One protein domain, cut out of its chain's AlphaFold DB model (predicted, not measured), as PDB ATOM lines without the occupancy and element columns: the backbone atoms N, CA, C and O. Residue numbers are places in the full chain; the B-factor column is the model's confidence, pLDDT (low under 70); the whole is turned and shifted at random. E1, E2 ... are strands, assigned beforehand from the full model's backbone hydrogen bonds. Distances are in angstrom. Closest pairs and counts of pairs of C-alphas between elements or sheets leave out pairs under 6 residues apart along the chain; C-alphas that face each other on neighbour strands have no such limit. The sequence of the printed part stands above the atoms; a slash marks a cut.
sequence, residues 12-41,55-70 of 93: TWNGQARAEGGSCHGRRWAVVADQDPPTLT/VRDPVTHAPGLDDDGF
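Overview. This is residues 12 to 41 and 55 to 70 of the 93 residues of an uncharacterized protein of Blastococcus sp. TF02A-26 (UniProt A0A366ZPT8). There is little regular structure here: one strand hairpin, E1 and E2, with long loops beside it. Residues 33 to 41 fold back from the end of E2, and residues 55 to 70 wind as a long loop with no named element. The 46 printed residues hold two antiparallel strands, order E1 - E2, and no named helix; the class is all strand, with 12 residues in named elements. The whole is only just compact, close to loose, with a radius of gyration of the C-alphas of 10.8 A and spans of 28 by 27 by 21 A.

Along the chain. Find C-alpha 13 at (-24.572, -41.110, -2.286); from there E1, residues 13 to 19, runs 17.9 A. E2, residues 28 to 32, runs 13.1 A to C-alpha 32 at (-25.065, -38.373, -6.504).

Arrangement. Look across the hairpin: E1 and E2 are antiparallel at 146 degrees, joined by a short link. The C-alphas of Gln 16 and Ala 30, which face each other, are 4.5 A apart. N 17 and O 29, at 2.8 A, are within hydrogen-bond range.

Size, cuts and confidence. The C-alphas farthest apart, Ser 23 and Thr 60, are 28.8 A apart. Residues 42 to 54 are not printed; C-alphas 41 and 55 stand 11.6 A apart across this cut. Residues 12 to 14 and 33 to 35 have pLDDT under 70.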
ATOM      1  N   THR A  12     -20.744 -38.391  -1.818       54.16
ATOM      2  CA  THR A  12     -21.883 -38.748  -0.965       54.16
ATOM      3  C   THR A  12     -23.034 -39.253  -1.836       54.16
ATOM      4  O   THR A  12     -23.587 -38.538  -2.672       54.16
ATOM      5  N   TRP A  13     -23.394 -40.522  -1.659       55.38
ATOM      6  CA  TRP A  13     -24.572 -41.110  -2.286       55.38
ATOM      7  C   TRP A  13     -25.798 -40.765  -1.441       55.38
ATOM      8  O   TRP A  13     -26.000 -41.356  -0.382       55.38
ATOM      9  N   ASN A  14     -26.616 -39.820  -1.905       65.69
ATOM     10  CA  ASN A  14     -27.773 -39.344  -1.140       65.69
ATOM     11  C   ASN A  14     -29.063 -40.138  -1.379       65.69
ATOM     12  O   ASN A  14     -30.050 -39.913  -0.682       65.69
ATOM     13  N   GLY A  15     -29.078 -41.071  -2.333       80.81
ATOM     14  CA  GLY A  15     -30.245 -41.914  -2.556       80.81
ATOM     15  C   GLY A  15     -30.192 -42.740  -3.832       80.81
ATOM     16  O   GLY A  15     -29.219 -42.728  -4.593       80.81
ATOM     17  N   GLN A  16     -31.275 -43.472  -4.065       90.06
ATOM     18  CA  GLN A  16     -31.514 -44.204  -5.303       90.06
ATOM     19  C   GLN A  16     -32.764 -43.647  -5.975       90.06
ATOM     20  O   GLN A  16     -33.693 -43.203  -5.305       90.06
ATOM     21  N   ALA A  17     -32.785 -43.669  -7.299       92.19
ATOM     22  CA  ALA A  17     -33.911 -43.219  -8.099       92.19
ATOM     23  C   ALA A  17     -34.441 -44.342  -8.987       92.19
ATOM     24  O   ALA A  17     -33.717 -45.292  -9.305       92.19
ATOM     25  N   ARG A  18     -35.713 -44.230  -9.374       93.44
ATOM     26  CA  ARG A  18     -36.424 -45.163 -10.246       93.44
ATOM     27  C   ARG A  18     -37.188 -44.406 -11.329       93.44
ATOM     28  O   ARG A  18     -37.839 -43.397 -11.061       93.44
ATOM     29  N   ALA A  19     -37.136 -44.930 -12.549       93.00
ATOM     30  CA  ALA A  19     -37.947 -44.459 -13.662       93.00
ATOM     31  C   ALA A  19     -39.326 -45.134 -13.658       93.00
ATOM     32  O   ALA A  19     -39.453 -46.356 -13.766       93.00
ATOM     33  N   GLU A  20     -40.373 -44.325 -13.601       90.75
ATOM     34  CA  GLU A  20     -41.768 -44.735 -13.661       90.75
ATOM     35  C   GLU A  20     -42.376 -44.329 -15.012       90.75
ATOM     36  O   GLU A  20     -42.557 -43.151 -15.319       90.75
ATOM     37  N   GLY A  21     -42.706 -45.326 -15.841       85.94
ATOM     38  CA  GLY A  21     -43.146 -45.127 -17.223       85.94
ATOM     39  C   GLY A  21     -42.000 -44.946 -18.225       85.94
ATOM     40  O   GLY A  21     -40.829 -45.087 -17.887       85.94
ATOM     41  N   GLY A  22     -42.372 -44.665 -19.478       85.50
ATOM     42  CA  GLY A  22     -41.432 -44.507 -20.595       85.50
ATOM     43  C   GLY A  22     -40.667 -45.788 -20.947       85.50
ATOM     44  O   GLY A  22     -41.019 -46.880 -20.491       85.50
ATOM     45  N   SER A  23     -39.630 -45.652 -21.773       86.94
ATOM     46  CA  SER A  23     -38.825 -46.780 -22.270       86.94
ATOM     47  C   SER A  23     -37.820 -47.289 -21.228       86.94
ATOM     48  O   SER A  23     -37.301 -48.398 -21.341       86.94
ATOM     49  N   CYS A  24     -37.570 -46.511 -20.171       88.94
ATOM     50  CA  CYS A  24     -36.713 -46.881 -19.044       88.94
ATOM     51  C   CYS A  24     -37.481 -47.383 -17.807       88.94
ATOM     52  O   CYS A  24     -36.880 -47.483 -16.737       88.94
ATOM     53  N   HIS A  25     -38.776 -47.699 -17.905       89.94
ATOM     54  CA  HIS A  25     -39.573 -48.079 -16.734       89.94
ATOM     55  C   HIS A  25     -38.930 -49.193 -15.884       89.94
ATOM     56  O   HIS A  25     -38.466 -50.209 -16.401       89.94
ATOM     57  N   GLY A  26     -38.916 -48.999 -14.565       89.19
ATOM     58  CA  GLY A  26     -38.360 -49.929 -13.585       89.19
ATOM     59  C   GLY A  26     -36.840 -49.853 -13.453       89.19
ATOM     60  O   GLY A  26     -36.276 -50.446 -12.530       89.19
ATOM     61  N   ARG A  27     -36.156 -49.102 -14.325       92.12
ATOM     62  CA  ARG A  27     -34.720 -48.875 -14.198       92.12
ATOM     63  C   ARG A  27     -34.425 -48.067 -12.941       92.12
ATOM     64  O   ARG A  27     -35.108 -47.089 -12.647       92.12
ATOM     65  N   ARG A  28     -33.366 -48.475 -12.243       93.25
ATOM     66  CA  ARG A  28     -32.854 -47.832 -11.035       93.25
ATOM     67  C   ARG A  28     -31.456 -47.289 -11.285       93.25
ATOM     68  O   ARG A  28     -30.682 -47.915 -12.010       93.25
ATOM     69  N   TRP A  29     -31.131 -46.160 -10.677       91.19
ATOM     70  CA  TRP A  29     -29.775 -45.621 -10.664       91.19
ATOM     71  C   TRP A  29     -29.504 -44.944  -9.331       91.19
ATOM     72  O   TRP A  29     -30.418 -44.555  -8.602       91.19
ATOM     73  N   ALA A  30     -28.228 -44.844  -8.999       88.88
ATOM     74  CA  ALA A  30     -27.806 -44.141  -7.809       88.88
ATOM     75  C   ALA A  30     -27.687 -42.647  -8.131       88.88
ATOM     76  O   ALA A  30     -27.219 -42.267  -9.207       88.88
ATOM     77  N   VAL A  31     -28.160 -41.806  -7.217       85.50
ATOM     78  CA  VAL A  31     -28.149 -40.358  -7.390       85.50
ATOM     79  C   VAL A  31     -27.076 -39.778  -6.488       85.50
ATOM     80  O   VAL A  31     -27.128 -39.873  -5.260       85.50
ATOM     81  N   VAL A  32     -26.092 -39.179  -7.144       77.00
ATOM     82  CA  VAL A  32     -25.065 -38.373  -6.504       77.00
ATOM     83  C   VAL A  32     -25.622 -36.964  -6.387       77.00
ATOM     84  O   VAL A  32     -25.729 -36.243  -7.376       77.00
ATOM     85  N   ALA A  33     -26.031 -36.592  -5.188       64.06
ATOM     86  CA  ALA A  33     -26.426 -35.234  -4.866       64.06
ATOM     87  C   ALA A  33     -25.865 -34.919  -3.488       64.06
ATOM     88  O   ALA A  33     -25.779 -35.823  -2.671       64.06
ATOM     89  N   ASP A  34     -25.503 -33.667  -3.233       64.00
ATOM     90  CA  ASP A  34     -25.012 -33.250  -1.917       64.00
ATOM     91  C   ASP A  34     -26.181 -33.013  -0.944       64.00
ATOM     92  O   ASP A  34     -26.054 -33.263   0.253       64.00
ATOM     93  N   GLN A  35     -27.366 -32.624  -1.456       64.88
ATOM     94  CA  GLN A  35     -28.567 -32.360  -0.637       64.88
ATOM     95  C   GLN A  35     -29.923 -32.676  -1.309       64.88
ATOM     96  O   GLN A  35     -30.809 -33.180  -0.624       64.88
ATOM     97  N   ASP A  36     -30.109 -32.432  -2.617       77.31
ATOM     98  CA  ASP A  36     -31.404 -32.618  -3.311       77.31
ATOM     99  C   ASP A  36     -31.238 -33.356  -4.657       77.31
ATOM    100  O   ASP A  36     -30.294 -33.057  -5.397       77.31
ATOM    101  N   PRO A  37     -32.121 -34.315  -5.003       87.44
ATOM    102  CA  PRO A  37     -32.076 -34.988  -6.297       87.44
ATOM    103  C   PRO A  37     -32.256 -34.014  -7.471       87.44
ATOM    104  O   PRO A  37     -33.065 -33.086  -7.400       87.44
ATOM    105  N   PRO A  38     -31.578 -34.246  -8.608       89.00
ATOM    106  CA  PRO A  38     -31.700 -33.371  -9.763       89.00
ATOM    107  C   PRO A  38     -33.131 -33.387 -10.305       89.00
ATOM    108  O   PRO A  38     -33.724 -34.442 -10.514       89.00
ATOM    109  N   THR A  39     -33.694 -32.216 -10.593       91.06
ATOM    110  CA  THR A  39     -35.076 -32.103 -11.095       91.06
ATOM    111  C   THR A  39     -35.287 -32.805 -12.440       91.06
ATOM    112  O   THR A  39     -36.394 -33.254 -12.732       91.06
ATOM    113  N   LEU A  40     -34.237 -32.922 -13.253       91.75
ATOM    114  CA  LEU A  40     -34.242 -33.592 -14.549       91.75
ATOM    115  C   LEU A  40     -33.070 -34.563 -14.636       91.75
ATOM    116  O   LEU A  40     -32.010 -34.315 -14.066       91.75
ATOM    117  N   THR A  41     -33.252 -35.655 -15.366       91.31
ATOM    118  CA  THR A  41     -32.187 -36.615 -15.648       91.31
ATOM    119  C   THR A  41     -32.386 -37.247 -17.018       91.31
ATOM    120  O   THR A  41     -33.515 -37.492 -17.444       91.31
ATOM    121  N   VAL A  55     -40.533 -36.433  -9.850       91.12
ATOM    122  CA  VAL A  55     -41.854 -36.177  -9.284       91.12
ATOM    123  C   VAL A  55     -41.666 -35.414  -7.979       91.12
ATOM    124  O   VAL A  55     -40.862 -35.803  -7.139       91.12
ATOM    125  N   ARG A  56     -42.420 -34.331  -7.797       89.31
ATOM    126  CA  ARG A  56     -42.435 -33.548  -6.559       89.31
ATOM    127  C   ARG A  56     -43.858 -33.416  -6.042       89.31
ATOM    128  O   ARG A  56     -44.799 -33.357  -6.837       89.31
ATOM    129  N   ASP A  57     -44.005 -33.353  -4.726       83.19
ATOM    130  CA  ASP A  57     -45.276 -33.013  -4.094       83.19
ATOM    131  C   ASP A  57     -45.687 -31.578  -4.490       83.19
ATOM    132  O   ASP A  57     -44.872 -30.660  -4.385       83.19
ATOM    133  N   PRO A  58     -46.921 -31.345  -4.975       80.19
ATOM    134  CA  PRO A  58     -47.321 -30.047  -5.518       80.19
ATOM    135  C   PRO A  58     -47.505 -28.954  -4.455       80.19
ATOM    136  O   PRO A  58     -47.646 -27.792  -4.823       80.19
ATOM    137  N   VAL A  59     -47.549 -29.308  -3.167       85.25
ATOM    138  CA  VAL A  59     -47.752 -28.354  -2.066       85.25
ATOM    139  C   VAL A  59     -46.424 -28.012  -1.394       85.25
ATOM    140  O   VAL A  59     -46.122 -26.850  -1.149       85.25
ATOM    141  N   THR A  60     -45.630 -29.033  -1.086       86.19
ATOM    142  CA  THR A  60     -44.378 -28.932  -0.326       86.19
ATOM    143  C   THR A  60     -43.139 -28.895  -1.213       86.19
ATOM    144  O   THR A  60     -42.057 -28.597  -0.720       86.19
ATOM    145  N   HIS A  61     -43.269 -29.209  -2.508       84.44
ATOM    146  CA  HIS A  61     -42.165 -29.351  -3.466       84.44
ATOM    147  C   HIS A  61     -41.112 -30.412  -3.096       84.44
ATOM    148  O   HIS A  61     -40.072 -30.514  -3.757       84.44
ATOM    149  N   ALA A  62     -41.394 -31.241  -2.085       87.81
ATOM    150  CA  ALA A  62     -40.524 -32.327  -1.664       87.81
ATOM    151  C   ALA A  62     -40.402 -33.395  -2.770       87.81
ATOM    152  O   ALA A  62     -41.378 -33.639  -3.491       87.81
ATOM    153  N   PRO A  63     -39.230 -34.039  -2.922       88.88
ATOM    154  CA  PRO A  63     -39.048 -35.129  -3.873       88.88
ATOM    155  C   PRO A  63     -39.975 -36.304  -3.540       88.88
ATOM    156  O   PRO A  63     -40.056 -36.751  -2.397       88.88
ATOM    157  N   GLY A  64     -40.673 -36.810  -4.553       88.56
ATOM    158  CA  GLY A  64     -41.527 -37.983  -4.438       88.56
ATOM    159  C   GLY A  64     -40.694 -39.250  -4.268       88.56
ATOM    160  O   GLY A  64     -39.740 -39.472  -5.014       88.56
ATOM    161  N   LEU A  65     -41.084 -40.076  -3.301       89.00
ATOM    162  CA  LEU A  65     -40.488 -41.378  -3.012       89.00
ATOM    163  C   LEU A  65     -41.506 -42.490  -3.308       89.00
ATOM    164  O   LEU A  65     -42.703 -42.289  -3.089       89.00
ATOM    165  N   ASP A  66     -41.042 -43.637  -3.803       84.69
ATOM    166  CA  ASP A  66     -41.845 -44.867  -3.844       84.69
ATOM    167  C   ASP A  66     -41.840 -45.590  -2.481       84.69
ATOM    168  O   ASP A  66     -41.167 -45.168  -1.537       84.69
ATOM    169  N   ASP A  67     -42.604 -46.683  -2.366       84.19
ATOM    170  CA  ASP A  67     -42.702 -47.477  -1.130       84.19
ATOM    171  C   ASP A  67     -41.359 -48.098  -0.693       84.19
ATOM    172  O   ASP A  67     -41.178 -48.426   0.479       84.19
ATOM    173  N   ASP A  68     -40.408 -48.244  -1.620       82.31
ATOM    174  CA  ASP A  68     -39.064 -48.756  -1.359       82.31
ATOM    175  C   ASP A  68     -38.065 -47.619  -1.018       82.31
ATOM    176  O   ASP A  68     -36.883 -47.879  -0.782       82.31
ATOM    177  N   GLY A  69     -38.510 -46.357  -1.002       85.00
ATOM    178  CA  GLY A  69     -37.676 -45.185  -0.722       85.00
ATOM    179  C   GLY A  69     -36.841 -44.690  -1.909       85.00
ATOM    180  O   GLY A  69     -35.862 -43.975  -1.696       85.00
ATOM    181  N   PHE A  70     -37.196 -45.040  -3.150       87.75
ATOM    182  CA  PHE A  70     -36.538 -44.510  -4.348       87.75
ATOM    183  C   PHE A  70     -37.173 -43.196  -4.785       87.75
ATOM    184  O   PHE A  70     -38.394 -43.089  -4.876       87.75
TER     185      PHE A  70